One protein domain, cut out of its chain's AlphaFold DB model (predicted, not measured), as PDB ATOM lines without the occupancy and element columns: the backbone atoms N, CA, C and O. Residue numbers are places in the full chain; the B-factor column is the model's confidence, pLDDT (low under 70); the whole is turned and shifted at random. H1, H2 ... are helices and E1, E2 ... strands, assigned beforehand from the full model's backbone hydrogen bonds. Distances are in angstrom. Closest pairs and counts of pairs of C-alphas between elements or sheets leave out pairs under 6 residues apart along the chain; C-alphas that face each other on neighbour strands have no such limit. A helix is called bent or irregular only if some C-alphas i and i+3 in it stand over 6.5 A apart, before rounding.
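Overview. This is residues 7 to 126 of the 127 residues of an uncharacterized protein of Propionibacteriaceae bacterium (UniProt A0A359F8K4). A sheet of five strands, E6 to E10, makes a wall, and a smaller sheet of three, E1 to E3, packs with its strands crossed over part of one face, near E8, E9 and E10: a sandwich whose sheets are only partly face to face. At one end of the long axis the short helix H1 packs on the small sheet, and at the other end lie the hairpin E4 and E5 and the short helix H2. The printed part has 120 residues with two named helices and ten named strands, in the order E1 H1 E2 E3 H2 E4 E5 E6 E7 E8 E9 E10, and each of its three sheets is antiparallel, with the orders E6 E7 E8 E9 E10, E1 E2 E3 and E4 E5. The class is mostly strand, though under half of the residues are in named elements. The whole is compact, with a radius of gyration of the C-alphas of 14.2 A and spans of 41 by 34 by 25 A.

Along the chain. In the largest sheet, E6 is residues 89 to 92, 10.1 A from first to last C-alpha; E7 is residues 95 to 100, 16.3 A; E8 is residues 103 to 108, 16.9 A; E9 is residues 114 to 118, 13.6 A; and E10 is residues 121 to 125, 13.2 A, ending with C-alpha 125 at (5.308, -7.969, 21.170). In the second sheet, E1 is residues 7 to 9, beginning with C-alpha 7 at (17.434, -1.854, 15.732); E2 is residues 35 to 40, 14.4 A; and E3 is residues 44 to 48, 13.3 A. E4 is residues 73 to 76 and E5 residues 79 to 82, 10.1 A. H1 is residues 22 to 25, with C-alpha 22 at (18.053, 7.618, 29.268), and H2 is residues 61 to 66, 10.2 A; H2 is irregular, C-alphas 62 and 65 being 7.4 A apart.

Arrangement. E6 to E10 form a meander, each strand the antiparallel neighbour of the one before, with edge strands E6 and E10. E7 and E8 are a hairpin at 165 degrees between directions, with N 98 and O 105 2.8 A apart, within hydrogen-bond range. E9 and E10, also a hairpin, have N 125 and O 114 at 2.8 A. This sheet and the sheet E1 E2 E3 make a sandwich, two sheets face to face, with best planes 35 degrees apart and strands at 42 degrees. The closest C-alphas of E2 and E9 are those of Leu 40 and Gly 114, 6.4 A. E1 and E2 are antiparallel, with N 8 and O 38 at 2.9 A; the hairpin E2 and E3 has N 39 and O 45 at 2.9 A. H1 is on this sheet at a height over the sheet of 8.4 A and only just over E3, on which 3 of its 4 C-alphas fall; the closest C-alphas of the two are those of Ala 25 and Phe 46, 6.2 A. In the hairpin E4 and E5, N 74 and O 81 are 2.8 A apart. The closest C-alphas of H2 and E5 are those of Ala 66 and Pro 82, 6.2 A. H2 is only just not on the largest sheet, with 4 pairs of C-alphas within 10 A. E5 and E6 are apart. In H2, 0 of 2 O i to N i+4 pairs and 2 of 3 O i to N i+3 pairs are within range; H1 is too short for an O i to N i+4 pair.

Size, cuts and confidence. The two C-alphas farthest apart are those of Arg 23 and Gly 68, 41.0 A. The printed part has no cut. The links E1 to H1 and E3 to H2 are long, 12 residues each. The mean pLDDT of the printed part is 88.6, and residues 49 to 54 are under 70.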
ATOM      1  N   THR A   7      17.742  -3.137  15.099       88.75
ATOM      2  CA  THR A   7      17.434  -1.854  15.732       88.75
ATOM      3  C   THR A   7      16.493  -1.069  14.829       88.75
ATOM      4  O   THR A   7      16.648  -1.052  13.608       88.75
ATOM      5  N   CYS A   8      15.504  -0.404  15.419       88.81
ATOM      6  CA  CYS A   8      14.632   0.526  14.711       88.81
ATOM      7  C   CYS A   8      14.611   1.860  15.452       88.81
ATOM      8  O   CYS A   8      14.137   1.936  16.589       88.81
ATOM      9  N   MET A   9      15.139   2.902  14.807       87.94
ATOM     10  CA  MET A   9      15.104   4.262  15.337       87.94
ATOM     11  C   MET A   9      13.677   4.796  15.360       87.94
ATOM     12  O   MET A   9      12.867   4.526  14.471       87.94
ATOM     13  N   PHE A  10      13.374   5.599  16.369       90.75
ATOM     14  CA  PHE A  10      12.086   6.253  16.460       90.75
ATOM     15  C   PHE A  10      11.948   7.342  15.399       90.75
ATOM     16  O   PHE A  10      12.852   8.166  15.243       90.75
ATOM     17  N   PRO A  11      10.807   7.387  14.693       88.12
ATOM     18  CA  PRO A  11      10.563   8.441  13.733       88.12
ATOM     19  C   PRO A  11      10.430   9.792  14.441       88.12
ATOM     20  O   PRO A  11       9.980   9.891  15.589       88.12
ATOM     21  N   GLN A  12      10.796  10.859  13.734       86.56
ATOM     22  CA  GLN A  12      10.605  12.220  14.219       86.56
ATOM     23  C   GLN A  12       9.121  12.469  14.532       86.56
ATOM     24  O   GLN A  12       8.242  12.107  13.755       86.56
ATOM     25  N   GLY A  13       8.842  13.093  15.680       91.38
ATOM     26  CA  GLY A  13       7.470  13.381  16.111       91.38
ATOM     27  C   GLY A  13       6.703  12.174  16.662       91.38
ATOM     28  O   GLY A  13       5.512  12.298  16.931       91.38
ATOM     29  N   MET A  14       7.359  11.023  16.857       94.88
ATOM     30  CA  MET A  14       6.751   9.877  17.529       94.88
ATOM     31  C   MET A  14       6.235  10.248  18.926       94.88
ATOM     32  O   MET A  14       6.935  10.906  19.697       94.88
ATOM     33  N   ASN A  15       5.062   9.739  19.302       96.19
ATOM     34  CA  ASN A  15       4.601   9.761  20.686       96.19
ATOM     35  C   ASN A  15       5.548   8.959  21.596       96.19
ATOM     36  O   ASN A  15       5.774   7.763  21.417       96.19
ATOM     37  N   ARG A  16       6.080   9.633  22.613       94.06
ATOM     38  CA  ARG A  16       7.092   9.107  23.535       94.06
ATOM     39  C   ARG A  16       6.508   8.495  24.808       94.06
ATOM     40  O   ARG A  16       7.270   8.088  25.682       94.06
ATOM     41  N   ALA A  17       5.184   8.436  24.937       94.50
ATOM     42  CA  ALA A  17       4.538   7.805  26.080       94.50
ATOM     43  C   ALA A  17       5.022   6.353  26.251       94.50
ATOM     44  O   ALA A  17       5.049   5.578  25.298       94.50
ATOM     45  N   GLY A  18       5.430   5.993  27.471       90.62
ATOM     46  CA  GLY A  18       5.962   4.663  27.784       90.62
ATOM     47  C   GLY A  18       7.423   4.430  27.378       90.62
ATOM     48  O   GLY A  18       7.976   3.390  27.734       90.62
ATOM     49  N   VAL A  19       8.072   5.383  26.699       93.88
ATOM     50  CA  VAL A  19       9.523   5.341  26.478       93.88
ATOM     51  C   VAL A  19      10.222   5.817  27.761       93.88
ATOM     52  O   VAL A  19       9.950   6.931  28.217       93.88
ATOM     53  N   PRO A  20      11.097   5.002  28.377       92.81
ATOM     54  CA  PRO A  20      11.822   5.388  29.583       92.81
ATOM     55  C   PRO A  20      12.811   6.526  29.307       92.81
ATOM     56  O   PRO A  20      13.184   6.801  28.166       92.81
ATOM     57  N   SER A  21      13.277   7.171  30.377       89.75
ATOM     58  CA  SER A  21      14.387   8.120  30.281       89.75
ATOM     59  C   SER A  21      15.707   7.397  29.992       89.75
ATOM     60  O   SER A  21      15.858   6.211  30.311       89.75
ATOM     61  N   GLY A  22      16.693   8.132  29.463       87.38
ATOM     62  CA  GLY A  22      18.053   7.618  29.268       87.38
ATOM     63  C   GLY A  22      18.656   7.063  30.561       87.38
ATOM     64  O   GLY A  22      19.233   5.988  30.553       87.38
ATOM     65  N   ARG A  23      18.398   7.691  31.718       88.31
ATOM     66  CA  ARG A  23      18.865   7.193  33.025       88.31
ATOM     67  C   ARG A  23      18.356   5.784  33.354       88.31
ATOM     68  O   ARG A  23      19.040   5.038  34.046       88.31
ATOM     69  N   THR A  24      17.151   5.437  32.906       90.25
ATOM     70  CA  THR A  24      16.533   4.133  33.180       90.25
ATOM     71  C   THR A  24      16.920   3.087  32.142       90.25
ATOM     72  O   THR A  24      17.227   1.960  32.517       90.25
ATOM     73  N   ALA A  25      16.888   3.429  30.854       87.62
ATOM     74  CA  ALA A  25      17.200   2.473  29.791       87.62
ATOM     75  C   ALA A  25      18.702   2.320  29.526       87.62
ATOM     76  O   ALA A  25      19.137   1.240  29.147       87.62
ATOM     77  N   CYS A  26      19.478   3.378  29.753       85.44
ATOM     78  CA  CYS A  26      20.893   3.485  29.407       85.44
ATOM     79  C   CYS A  26      21.683   4.119  30.574       85.44
ATOM     80  O   CYS A  26      22.262   5.198  30.432       85.44
ATOM     81  N   PRO A  27      21.710   3.480  31.761       83.62
ATOM     82  CA  PRO A  27      22.240   4.080  32.989       83.62
ATOM     83  C   PRO A  27      23.732   4.459  32.937       83.62
ATOM     84  O   PRO A  27      24.164   5.254  33.764       83.62
ATOM     85  N   GLY A  28      24.508   3.910  31.993       82.75
ATOM     86  CA  GLY A  28      25.926   4.246  31.779       82.75
ATOM     87  C   GLY A  28      26.196   5.278  30.677       82.75
ATOM     88  O   GLY A  28      27.315   5.761  30.582       82.75
ATOM     89  N   ALA A  29      25.186   5.609  29.871       80.94
ATOM     90  CA  ALA A  29      25.274   6.561  28.759       80.94
ATOM     91  C   ALA A  29      24.548   7.888  29.080       80.94
ATOM     92  O   ALA A  29      24.576   8.853  28.324       80.94
ATOM     93  N   TRP A  30      23.858   7.952  30.217       78.38
ATOM     94  CA  TRP A  30      23.215   9.169  30.697       78.38
ATOM     95  C   TRP A  30      24.241  10.092  31.392       78.38
ATOM     96  O   TRP A  30      25.067   9.580  32.150       78.38
ATOM     97  N   PRO A  31      24.171  11.433  31.241       82.19
ATOM     98  CA  PRO A  31      23.110  12.232  30.610       82.19
ATOM     99  C   PRO A  31      23.249  12.455  29.106       82.19
ATOM    100  O   PRO A  31      22.383  13.103  28.524       82.19
ATOM    101  N   ASP A  32      24.305  11.939  28.494       80.94
ATOM    102  CA  ASP A  32      24.693  12.329  27.140       80.94
ATOM    103  C   ASP A  32      23.793  11.715  26.057       80.94
ATOM    104  O   ASP A  32      23.660  12.283  24.972       80.94
ATOM    105  N   PHE A  33      23.113  10.602  26.362       81.81
ATOM    106  CA  PHE A  33      22.310   9.867  25.388       81.81
ATOM    107  C   PHE A  33      20.844   9.668  25.786       81.81
ATOM    108  O   PHE A  33      20.505   9.126  26.844       81.81
ATOM    109  N   ASP A  34      19.965  10.044  24.856       86.25
ATOM    110  CA  ASP A  34      18.532   9.787  24.914       86.25
ATOM    111  C   ASP A  34      18.161   8.442  24.286       86.25
ATOM    112  O   ASP A  34      18.759   7.978  23.310       86.25
ATOM    113  N   VAL A  35      17.086   7.849  24.806       91.44
ATOM    114  CA  VAL A  35      16.476   6.649  24.227       91.44
ATOM    115  C   VAL A  35      15.891   6.996  22.866       91.44
ATOM    116  O   VAL A  35      14.917   7.741  22.784       91.44
ATOM    117  N   ASN A  36      16.421   6.453  21.783       89.69
ATOM    118  CA  ASN A  36      16.026   6.845  20.431       89.69
ATOM    119  C   ASN A  36      15.649   5.662  19.531       89.69
ATOM    120  O   ASN A  36      15.301   5.891  18.374       89.69
ATOM    121  N   ALA A  37      15.657   4.435  20.052       91.12
ATOM    122  CA  ALA A  37      15.339   3.248  19.276       91.12
ATOM    123  C   ALA A  37      14.737   2.108  20.113       91.12
ATOM    124  O   ALA A  37      14.787   2.100  21.348       91.12
ATOM    125  N   MET A  38      14.192   1.115  19.410       92.56
ATOM    126  CA  MET A  38      13.962  -0.234  19.930       92.56
ATOM    127  C   MET A  38      15.040  -1.168  19.398       92.56
ATOM    128  O   MET A  38      15.398  -1.082  18.224       92.56
ATOM    129  N   TYR A  39      15.493  -2.090  20.239       90.94
ATOM    130  CA  TYR A  39      16.402  -3.168  19.872       90.94
ATOM    131  C   TYR A  39      15.748  -4.523  20.132       90.94
ATOM    132  O   TYR A  39      15.051  -4.721  21.134       90.94
ATOM    133  N   LEU A  40      15.970  -5.457  19.214       91.56
ATOM    134  CA  LEU A  40      15.498  -6.829  19.304       91.56
ATOM    135  C   LEU A  40      16.649  -7.794  19.036       91.56
ATOM    136  O   LEU A  40      17.186  -7.850  17.932       91.56
ATOM    137  N   ALA A  41      16.941  -8.606  20.046       91.00
ATOM    138  CA  ALA A  41      17.721  -9.831  19.933       91.00
ATOM    139  C   ALA A  41      16.880 -10.991  20.495       91.00
ATOM    140  O   ALA A  41      15.794 -11.287  19.990       91.00
ATOM    141  N   ASP A  42      17.319 -11.621  21.583       91.12
ATOM    142  CA  ASP A  42      16.510 -12.622  22.292       91.12
ATOM    143  C   ASP A  42      15.429 -11.974  23.177       91.12
ATOM    144  O   ASP A  42      14.438 -12.610  23.541       91.12
ATOM    145  N   ALA A  43      15.592 -10.686  23.478       90.88
ATOM    146  CA  ALA A  43      14.624  -9.849  24.166       90.88
ATOM    147  C   ALA A  43      14.488  -8.491  23.467       90.88
ATOM    148  O   ALA A  43      15.302  -8.119  22.623       90.88
ATOM    149  N   VAL A  44      13.433  -7.770  23.847       92.88
ATOM    150  CA  VAL A  44      13.107  -6.446  23.322       92.88
ATOM    151  C   VAL A  44      13.489  -5.397  24.356       92.88
ATOM    152  O   VAL A  44      12.915  -5.359  25.457       92.88
ATOM    153  N   THR A  45      14.410  -4.515  23.995       91.31
ATOM    154  CA  THR A  45      14.889  -3.424  24.847       91.31
ATOM    155  C   THR A  45      14.718  -2.079  24.157       91.31
ATOM    156  O   THR A  45      14.547  -1.981  22.943       91.31
ATOM    157  N   PHE A  46      14.713  -1.031  24.969       91.38
ATOM    158  CA  PHE A  46      14.931   0.321  24.483       91.38
ATOM    159  C   PHE A  46      16.433   0.511  24.257       91.38
ATOM    160  O   PHE A  46      17.223  -0.044  25.017       91.38
ATOM    161  N   ALA A  47      16.798   1.268  23.228       88.56
ATOM    162  CA  ALA A  47      18.181   1.546  22.861       88.56
ATOM    163  C   ALA A  47      18.425   3.059  22.789       88.56
ATOM    164  O   ALA A  47      17.516   3.840  22.475       88.56
ATOM    165  N   CYS A  48      19.655   3.451  23.105       85.69
ATOM    166  CA  CYS A  48      20.151   4.818  22.988       85.69
ATOM    167  C   CYS A  48      21.067   4.953  21.766       85.69
ATOM    168  O   CYS A  48      21.461   3.949  21.184       85.69
ATOM    169  N   GLN A  49      21.411   6.186  21.379       67.50
ATOM    170  CA  GLN A  49      22.132   6.500  20.134       67.50
ATOM    171  C   GLN A  49      23.471   5.752  19.927       67.50
ATOM    172  O   GLN A  49      23.979   5.745  18.807       67.50
ATOM    173  N   GLU A  50      24.017   5.125  20.972       60.81
ATOM    174  CA  GLU A  50      25.257   4.336  20.950       60.81
ATOM    175  C   GLU A  50      25.056   2.809  20.923       60.81
ATOM    176  O   GLU A  50      26.007   2.077  20.653       60.81
ATOM    177  N   ASP A  51      23.841   2.307  21.161       58.66
ATOM    178  CA  ASP A  51      23.538   0.876  21.073       58.66
ATOM    179  C   ASP A  51      23.180   0.518  19.618       58.66
ATOM    180  O   ASP A  51      22.326   1.155  19.002       58.66
ATOM    181  N   PRO A  52      23.788  -0.544  19.072       56.41
ATOM    182  CA  PRO A  52      24.648  -0.602  17.883       56.41
ATOM    183  C   PRO A  52      24.202   0.138  16.601       56.41
ATOM    184  O   PRO A  52      23.012   0.332  16.345       56.41
ATOM    185  N   PRO A  53      25.171   0.465  15.717       52.06
ATOM    186  CA  PRO A  53      24.976   1.308  14.546       52.06
ATOM    187  C   PRO A  53      24.346   0.518  13.397       52.06
ATOM    188  O   PRO A  53      25.005   0.254  12.402       52.06
ATOM    189  N   SER A  54      23.058   0.179  13.452       61.34
ATOM    190  CA  SER A  54      22.362  -0.203  12.213       61.34
ATOM    191  C   SER A  54      22.020   1.062  11.417       61.34
ATOM    192  O   SER A  54      20.854   1.370  11.167       61.34
ATOM    193  N   LEU A  55      23.043   1.852  11.094       72.88
ATOM    194  CA  LEU A  55      22.951   2.980  10.187       72.88
ATOM    195  C   LEU A  55      23.317   2.420   8.815       72.88
ATOM    196  O   LEU A  55      24.503   2.193   8.569       72.88
ATOM    197  N   PRO A  56      22.341   2.146   7.931       80.50
ATOM    198  CA  PRO A  56      22.605   1.505   6.652       80.50
ATOM    199  C   PRO A  56      23.240   2.509   5.678       80.50
ATOM    200  O   PRO A  56      22.703   2.791   4.614       80.50
ATOM    201  N   PHE A  57      24.388   3.089   6.019       85.94
ATOM    202  CA  PHE A  57      25.084   4.004   5.129       85.94
ATOM    203  C   PHE A  57      25.549   3.269   3.866       85.94
ATOM    204  O   PHE A  57      26.106   2.172   3.967       85.94
ATOM    205  N   PRO A  58      25.356   3.854   2.670       86.25
ATOM    206  CA  PRO A  58      25.784   3.248   1.416       86.25
ATOM    207  C   PRO A  58      27.236   2.762   1.465       86.25
ATOM    208  O   PRO A  58      28.132   3.493   1.885       86.25
ATOM    209  N   GLY A  59      27.468   1.524   1.024       83.06
ATOM    210  CA  GLY A  59      28.792   0.891   1.024       83.06
ATOM    211  C   GLY A  59      29.181   0.186   2.330       83.06
ATOM    212  O   GLY A  59      30.202  -0.498   2.343       83.06
ATOM    213  N   GLN A  60      28.382   0.297   3.395       83.94
ATOM    214  CA  GLN A  60      28.560  -0.480   4.627       83.94
ATOM    215  C   GLN A  60      27.808  -1.822   4.562       83.94
ATOM    216  O   GLN A  60      26.794  -1.921   3.860       83.94
ATOM    217  N   PRO A  61      28.239  -2.848   5.324       82.88
ATOM    218  CA  PRO A  61      27.530  -4.128   5.416       82.88
ATOM    219  C   PRO A  61      26.049  -3.984   5.791       82.88
ATOM    220  O   PRO A  61      25.202  -4.687   5.241       82.88
ATOM    221  N   ASP A  62      25.717  -3.013   6.645       80.00
ATOM    222  CA  ASP A  62      24.344  -2.769   7.110       80.00
ATOM    223  C   ASP A  62      23.416  -2.230   6.010       80.00
ATOM    224  O   ASP A  62      22.193  -2.300   6.130       80.00
ATOM    225  N   ALA A  63      23.978  -1.722   4.907       86.50
ATOM    226  CA  ALA A  63      23.241  -1.257   3.732       86.50
ATOM    227  C   ALA A  63      23.160  -2.302   2.609       86.50
ATOM    228  O   ALA A  63      22.543  -2.040   1.574       86.50
ATOM    229  N   ALA A  64      23.776  -3.478   2.781       86.81
ATOM    230  CA  ALA A  64      23.897  -4.479   1.719       86.81
ATOM    231  C   ALA A  64      22.538  -4.924   1.156       86.81
ATOM    232  O   ALA A  64      22.424  -5.187  -0.040       86.81
ATOM    233  N   TRP A  65      21.491  -4.936   1.985       86.62
ATOM    234  CA  TRP A  65      20.125  -5.289   1.581       86.62
ATOM    235  C   TRP A  65      19.518  -4.348   0.530       86.62
ATOM    236  O   TRP A  65      18.583  -4.736  -0.168       86.62
ATOM    237  N   ALA A  66      20.025  -3.119   0.410       90.12
ATOM    238  CA  ALA A  66      19.500  -2.123  -0.516       90.12
ATOM    239  C   ALA A  66      20.233  -2.103  -1.868       90.12
ATOM    240  O   ALA A  66      19.743  -1.491  -2.823       90.12
ATOM    241  N   VAL A  67      21.391  -2.760  -1.990       89.19
ATOM    242  CA  VAL A  67      22.196  -2.743  -3.221       89.19
ATOM    243  C   VAL A  67      21.416  -3.388  -4.369       89.19
ATOM    244  O   VAL A  67      20.976  -4.527  -4.273       89.19
ATOM    245  N   GLY A  68      21.220  -2.646  -5.463       88.25
ATOM    246  CA  GLY A  68      20.495  -3.127  -6.649       88.25
ATOM    247  C   GLY A  68      18.977  -3.284  -6.475       88.25
ATOM    248  O   GLY A  68      18.304  -3.666  -7.425       88.25
ATOM    249  N   SER A  69      18.425  -2.960  -5.301       89.56
ATOM    250  CA  SER A  69      16.990  -3.104  -5.003       89.56
ATOM    251  C   SER A  69      16.095  -2.071  -5.699       89.56
ATOM    252  O   SER A  69      14.900  -2.296  -5.865       89.56
ATOM    253  N   GLY A  70      16.654  -0.910  -6.061       90.00
ATOM    254  CA  GLY A  70      15.878   0.254  -6.496       90.00
ATOM    255  C   GLY A  70      15.093   0.940  -5.368       90.00
ATOM    256  O   GLY A  70      14.270   1.808  -5.652       90.00
ATOM    257  N   TYR A  71      15.325   0.571  -4.102       92.69
ATOM    258  CA  TYR A  71      14.645   1.179  -2.962       92.69
ATOM    259  C   TYR A  71      15.016   2.658  -2.772       92.69
ATOM    260  O   TYR A  71      16.136   3.069  -3.096       92.69
ATOM    261  N   PRO A  72      14.075   3.475  -2.260       91.69
ATOM    262  CA  PRO A  72      14.296   4.894  -2.057       91.69
ATOM    263  C   PRO A  72      15.289   5.152  -0.921       91.69
ATOM    264  O   PRO A  72      15.592   4.281  -0.108       91.69
ATOM    265  N   TYR A  73      15.764   6.392  -0.860       90.69
ATOM    266  CA  TYR A  73      16.669   6.879   0.174       90.69
ATOM    267  C   TYR A  73      16.012   8.015   0.955       90.69
ATOM    268  O   TYR A  73      15.231   8.793   0.404       90.69
ATOM    269  N   VAL A  74      16.357   8.122   2.233       87.06
ATOM    270  CA  VAL A  74      16.008   9.246   3.108       87.06
ATOM    271  C   VAL A  74      17.278   9.864   3.674       87.06
ATOM    272  O   VAL A  74      18.312   9.206   3.764       87.06
ATOM    273  N   THR A  75      17.217  11.133   4.065       85.00
ATOM    274  CA  THR A  75      18.343  11.796   4.725       85.00
ATOM    275  C   THR A  75      18.276  11.543   6.225       85.00
ATOM    276  O   THR A  75      17.349  12.001   6.891       85.00
ATOM    277  N   LEU A  76      19.283  10.861   6.763       78.75
ATOM    278  CA  LEU A  76      19.480  10.656   8.193       78.75
ATOM    279  C   LEU A  76      20.830  11.262   8.583       78.75
ATOM    280  O   LEU A  76      21.852  10.931   7.994       78.75
ATOM    281  N   MET A  77      20.833  12.187   9.549       78.00
ATOM    282  CA  MET A  77      22.049  12.890   9.999       78.00
ATOM    283  C   MET A  77      22.851  13.540   8.852       78.00
ATOM    284  O   MET A  77      24.076  13.537   8.844       78.00
ATOM    285  N   GLY A  78      22.156  14.086   7.849       83.31
ATOM    286  CA  GLY A  78      22.787  14.725   6.689       83.31
ATOM    287  C   GLY A  78      23.353  13.757   5.644       83.31
ATOM    288  O   GLY A  78      23.900  14.214   4.643       83.31
ATOM    289  N   GLN A  79      23.196  12.444   5.829       85.94
ATOM    290  CA  GLN A  79      23.650  11.427   4.885       85.94
ATOM    291  C   GLN A  79      22.466  10.649   4.294       85.94
ATOM    292  O   GLN A  79      21.484  10.392   4.996       85.94
ATOM    293  N   PRO A  80      22.523  10.260   3.008       89.69
ATOM    294  CA  PRO A  80      21.503   9.409   2.416       89.69
ATOM    295  C   PRO A  80      21.621   7.989   2.977       89.69
ATOM    296  O   PRO A  80      22.693   7.389   2.935       89.69
ATOM    297  N   VAL A  81      20.510   7.438   3.455       88.56
ATOM    298  CA  VAL A  81      20.377   6.037   3.867       88.56
ATOM    299  C   VAL A  81      19.203   5.394   3.122       88.56
ATOM    300  O   VAL A  81      18.185   6.059   2.917       88.56
ATOM    301  N   PRO A  82      19.318   4.135   2.668       90.25
ATOM    302  CA  PRO A  82      18.224   3.434   2.027       90.25
ATOM    303  C   PRO A  82      17.091   3.215   3.029       90.25
ATOM    304  O   PRO A  82      17.324   2.986   4.218       90.25
ATOM    305  N   THR A  83      15.856   3.270   2.542       88.31
ATOM    306  CA  THR A  83      14.658   3.023   3.346       88.31
ATOM    307  C   THR A  83      13.852   1.871   2.765       88.31
ATOM    308  O   THR A  83      13.742   1.721   1.548       88.31
ATOM    309  N   LEU A  84      13.310   1.028   3.643       90.81
ATOM    310  CA  LEU A  84      12.484  -0.111   3.256       90.81
ATOM    311  C   LEU A  84      11.083   0.403   2.883       90.81
ATOM    312  O   LEU A  84      10.393   0.931   3.764       90.81
ATOM    313  N   PRO A  85      10.634   0.268   1.619       92.56
ATOM    314  CA  PRO A  85       9.324   0.763   1.215       92.56
ATOM    315  C   PRO A  85       8.192   0.092   1.992       92.56
ATOM    316  O   PRO A  85       8.308  -1.056   2.422       92.56
ATOM    317  N   TYR A  86       7.065   0.787   2.115       93.94
ATOM    318  CA  TYR A  86       5.864   0.188   2.689       93.94
ATOM    319  C   TYR A  86       5.390  -1.016   1.866       93.94
ATOM    320  O   TYR A  86       5.448  -1.000   0.636       93.94
ATOM    321  N   GLY A  87       4.901  -2.046   2.555       95.75
ATOM    322  CA  GLY A  87       4.498  -3.327   1.975       95.75
ATOM    323  C   GLY A  87       5.644  -4.326   1.795       95.75
ATOM    324  O   GLY A  87       5.389  -5.451   1.374       95.75
ATOM    325  N   TYR A  88       6.885  -3.946   2.117       95.56
ATOM    326  CA  TYR A  88       8.049  -4.825   2.026       95.56
ATOM    327  C   TYR A  88       8.522  -5.288   3.402       95.56
ATOM    328  O   TYR A  88       8.347  -4.612   4.418       95.56
ATOM    329  N   SER A  89       9.181  -6.444   3.407       94.25
ATOM    330  CA  SER A  89       9.816  -7.030   4.583       94.25
ATOM    331  C   SER A  89      11.316  -7.208   4.373       94.25
ATOM    332  O   SER A  89      11.751  -7.592   3.285       94.25
ATOM    333  N   LEU A  90      12.095  -7.012   5.432       91.19
ATOM    334  CA  LEU A  90      13.519  -7.314   5.486       91.19
ATOM    335  C   LEU A  90      13.768  -8.447   6.482       91.19
ATOM    336  O   LEU A  90      13.348  -8.375   7.638       91.19
ATOM    337  N   ARG A  91      14.486  -9.481   6.039       90.62
ATOM    338  CA  ARG A  91      14.835 -10.637   6.865       90.62
ATOM    339  C   ARG A  91      16.338 -10.709   7.099       90.62
ATOM    340  O   ARG A  91      17.110 -10.727   6.145       90.62
ATOM    341  N   LEU A  92      16.729 -10.831   8.364       86.56
ATOM    342  CA  LEU A  92      18.107 -11.061   8.791       86.56
ATOM    343  C   LEU A  92      18.132 -12.275   9.722       86.56
ATOM    344  O   LEU A  92      17.753 -12.186  10.889       86.56
ATOM    345  N   GLY A  93      18.525 -13.436   9.193       90.00
ATOM    346  CA  GLY A  93      18.516 -14.692   9.943       90.00
ATOM    347  C   GLY A  93      17.132 -15.011  10.527       90.00
ATOM    348  O   GLY A  93      16.179 -15.311   9.794       90.00
ATOM    349  N   ARG A  94      17.035 -14.944  11.862       93.12
ATOM    350  CA  ARG A  94      15.802 -15.177  12.635       93.12
ATOM    351  C   ARG A  94      14.899 -13.957  12.786       93.12
ATOM    352  O   ARG A  94      13.807 -14.097  13.326       93.12
ATOM    353  N   PHE A  95      15.337 -12.787  12.347       93.50
ATOM    354  CA  PHE A  95      14.573 -11.555  12.476       93.50
ATOM    355  C   PHE A  95      13.830 -11.244  11.184       93.50
ATOM    356  O   PHE A  95      14.405 -11.348  10.100       93.50
ATOM    357  N   ASN A  96      12.571 -10.844  11.307       94.94
ATOM    358  CA  ASN A  96      11.755 -10.349  10.206       94.94
ATOM    359  C   ASN A  96      11.196  -8.976  10.576       94.94
ATOM    360  O   ASN A  96      10.543  -8.852  11.613       94.94
ATOM    361  N   CYS A  97      11.465  -7.972   9.746       94.50
ATOM    362  CA  CYS A  97      10.979  -6.607   9.905       94.50
ATOM    363  C   CYS A  97      10.061  -6.236   8.742       94.50
ATOM    364  O   CYS A  97      10.478  -6.296   7.590       94.50
ATOM    365  N   GLU A  98       8.834  -5.835   9.039       96.44
ATOM    366  CA  GLU A  98       7.786  -5.496   8.080       96.44
ATOM    367  C   GLU A  98       7.512  -3.994   8.123       96.44
ATOM    368  O   GLU A  98       7.210  -3.437   9.184       96.44
ATOM    369  N   SER A  99       7.636  -3.340   6.968       95.44
ATOM    370  CA  SER A  99       7.380  -1.911   6.801       95.44
ATOM    371  C   SER A  99       5.933  -1.700   6.367       95.44
ATOM    372  O   SER A  99       5.556  -2.035   5.246       95.44
ATOM    373  N   GLU A 100       5.111  -1.124   7.235       95.69
ATOM    374  CA  GLU A 100       3.719  -0.779   6.949       95.69
ATOM    375  C   GLU A 100       3.514   0.734   7.043       95.69
ATOM    376  O   GLU A 100       4.219   1.440   7.767       95.69
ATOM    377  N   THR A 101       2.480   1.252   6.379       93.81
ATOM    378  CA  THR A 101       2.095   2.674   6.488       93.81
ATOM    379  C   THR A 101       1.744   3.085   7.919       93.81
ATOM    380  O   THR A 101       1.796   4.259   8.277       93.81
ATOM    381  N   THR A 102       1.392   2.111   8.752       93.25
ATOM    382  CA  THR A 102       1.036   2.264  10.159       93.25
ATOM    383  C   THR A 102       2.214   1.995  11.103       93.25
ATOM    384  O   THR A 102       2.005   2.004  12.319       93.25
ATOM    385  N   GLY A 103       3.422   1.712  10.599       94.19
ATOM    386  CA  GLY A 103       4.629   1.490  11.401       94.19
ATOM    387  C   GLY A 103       5.526   0.348  10.920       94.19
ATOM    388  O   GLY A 103       5.175  -0.424  10.035       94.19
ATOM    389  N   MET A 104       6.689   0.227  11.554       95.50
ATOM    390  CA  MET A 104       7.627  -0.881  11.387       95.50
ATOM    391  C   MET A 104       7.373  -1.938  12.462       95.50
ATOM    392  O   MET A 104       7.337  -1.602  13.649       95.50
ATOM    393  N   THR A 105       7.253  -3.204  12.072       97.25
ATOM    394  CA  THR A 105       7.129  -4.333  13.007       97.25
ATOM    395  C   THR A 105       8.302  -5.277  12.839       97.25
ATOM    396  O   THR A 105       8.449  -5.860  11.777       97.25
ATOM    397  N   CYS A 106       9.113  -5.472  13.876       95.44
ATOM    398  CA  CYS A 106      10.211  -6.436  13.861       95.44
ATOM    399  C   CYS A 106       9.940  -7.572  14.843       95.44
ATOM    400  O   CYS A 106       9.588  -7.326  15.997       95.44
ATOM    401  N   THR A 107      10.139  -8.812  14.408       97.00
ATOM    402  CA  THR A 107       9.907 -10.021  15.206       97.00
ATOM    403  C   THR A 107      11.086 -10.981  15.118       97.00
ATOM    404  O   THR A 107      11.744 -11.098  14.085       97.00
ATOM    405  N   ASN A 108      11.361 -11.673  16.219       95.69
ATOM    406  CA  ASN A 108      12.278 -12.796  16.297       95.69
ATOM    407  C   ASN A 108      11.450 -14.068  16.123       95.69
ATOM    408  O   ASN A 108      10.691 -14.474  17.004       95.69
ATOM    409  N   LEU A 109      11.610 -14.705  14.970       94.75
ATOM    410  CA  LEU A 109      10.832 -15.868  14.559       94.75
ATOM    411  C   LEU A 109      11.100 -17.113  15.425       94.75
ATOM    412  O   LEU A 109      10.319 -18.057  15.359       94.75
ATOM    413  N   LEU A 110      12.171 -17.138  16.231       94.12
ATOM    414  CA  LEU A 110      12.446 -18.266  17.130       94.12
ATOM    415  C   LEU A 110      11.598 -18.239  18.401       94.12
ATOM    416  O   LEU A 110      11.273 -19.296  18.931       94.12
ATOM    417  N   ASN A 111      11.281 -17.051  18.920       93.81
ATOM    418  CA  ASN A 111      10.616 -16.909  20.217       93.81
ATOM    419  C   ASN A 111       9.350 -16.039  20.181       93.81
ATOM    420  O   ASN A 111       8.724 -15.846  21.218       93.81
ATOM    421  N   GLY A 112       8.978 -15.507  19.013       94.44
ATOM    422  CA  GLY A 112       7.787 -14.681  18.818       94.44
ATOM    423  C   GLY A 112       7.866 -13.285  19.442       94.44
ATOM    424  O   GLY A 112       6.889 -12.538  19.382       94.44
ATOM    425  N   LYS A 113       9.003 -12.907  20.038       96.75
ATOM    426  CA  LYS A 113       9.189 -11.581  20.632       96.75
ATOM    427  C   LYS A 113       9.476 -10.554  19.558       96.75
ATOM    428  O   LYS A 113      10.096 -10.853  18.540       96.75
ATOM    429  N   GLY A 114       9.072  -9.322  19.801       96.38
ATOM    430  CA  GLY A 114       9.267  -8.270  18.822       96.38
ATOM    431  C   GLY A 114       8.912  -6.892  19.329       96.38
ATOM    432  O   GLY A 114       8.600  -6.687  20.502       96.38
ATOM    433  N   PHE A 115       8.925  -5.938  18.423       96.19
ATOM    434  CA  PHE A 115       8.413  -4.610  18.684       96.19
ATOM    435  C   PHE A 115       7.679  -4.071  17.470       96.19
ATOM    436  O   PHE A 115       7.918  -4.486  16.335       96.19
ATOM    437  N   ARG A 116       6.837  -3.077  17.729       96.81
ATOM    438  CA  ARG A 116       6.307  -2.183  16.713       96.81
ATOM    439  C   ARG A 116       6.709  -0.752  17.032       96.81
ATOM    440  O   ARG A 116       6.539  -0.309  18.169       96.81
ATOM    441  N   VAL A 117       7.201  -0.037  16.028       95.38
ATOM    442  CA  VAL A 117       7.523   1.394  16.081       95.38
ATOM    443  C   VAL A 117       6.677   2.128  15.048       95.38
ATOM    444  O   VAL A 117       6.704   1.806  13.864       95.38
ATOM    445  N   ALA A 118       5.923   3.128  15.489       96.38
ATOM    446  CA  ALA A 118       5.082   3.969  14.642       96.38
ATOM    447  C   ALA A 118       5.036   5.391  15.205       96.38
ATOM    448  O   ALA A 118       5.372   5.587  16.364       96.38
ATOM    449  N   ILE A 119       4.523   6.372  14.452       95.69
ATOM    450  CA  ILE A 119       4.279   7.731  14.984       95.69
ATOM    451  C   ILE A 119       3.409   7.701  16.255       95.69
ATOM    452  O   ILE A 119       3.623   8.490  17.171       95.69
ATOM    453  N   ALA A 120       2.477   6.749  16.357       96.25
ATOM    454  CA  ALA A 120       1.620   6.574  17.531       96.25
ATOM    455  C   ALA A 120       2.362   6.094  18.796       96.25
ATOM    456  O   ALA A 120       1.822   6.235  19.895       96.25
ATOM    457  N   GLY A 121       3.577   5.552  18.656       96.38
ATOM    458  CA  GLY A 121       4.426   5.114  19.761       96.38
ATOM    459  C   GLY A 121       5.194   3.823  19.476       96.38
ATOM    460  O   GLY A 121       5.163   3.273  18.371       96.38
ATOM    461  N   ALA A 122       5.873   3.332  20.512       95.44
ATOM    462  CA  ALA A 122       6.639   2.093  20.489       95.44
ATOM    463  C   ALA A 122       6.028   1.059  21.440       95.44
ATOM    464  O   ALA A 122       5.735   1.361  22.596       95.44
ATOM    465  N   THR A 123       5.845  -0.170  20.965       95.19
ATOM    466  CA  THR A 123       5.231  -1.260  21.739       95.19
ATOM    467  C   THR A 123       6.033  -2.545  21.602       95.19
ATOM    468  O   THR A 123       6.640  -2.797  20.562       95.19
ATOM    469  N   LYS A 124       6.058  -3.357  22.662       95.00
ATOM    470  CA  LYS A 124       6.675  -4.690  22.652       95.00
ATOM    471  C   LYS A 124       5.634  -5.745  22.268       95.00
ATOM    472  O   LYS A 124       4.462  -5.609  22.606       95.00
ATOM    473  N   ILE A 125       6.082  -6.801  21.603       94.75
ATOM    474  CA  ILE A 125       5.308  -7.969  21.170       94.75
ATOM    475  C   ILE A 125       5.867  -9.199  21.896       94.75
ATOM    476  O   ILE A 125       7.086  -9.315  22.044       94.75
ATOM    477  N   GLY A 126       4.991 -10.115  22.326       81.50
ATOM    478  CA  GLY A 126       5.392 -11.372  22.974       81.50
ATOM    479  C   GLY A 126       5.985 -11.184  24.376       81.50
ATOM    480  O   GLY A 126       7.012 -11.786  24.689       81.50
TER     481      GLY A 126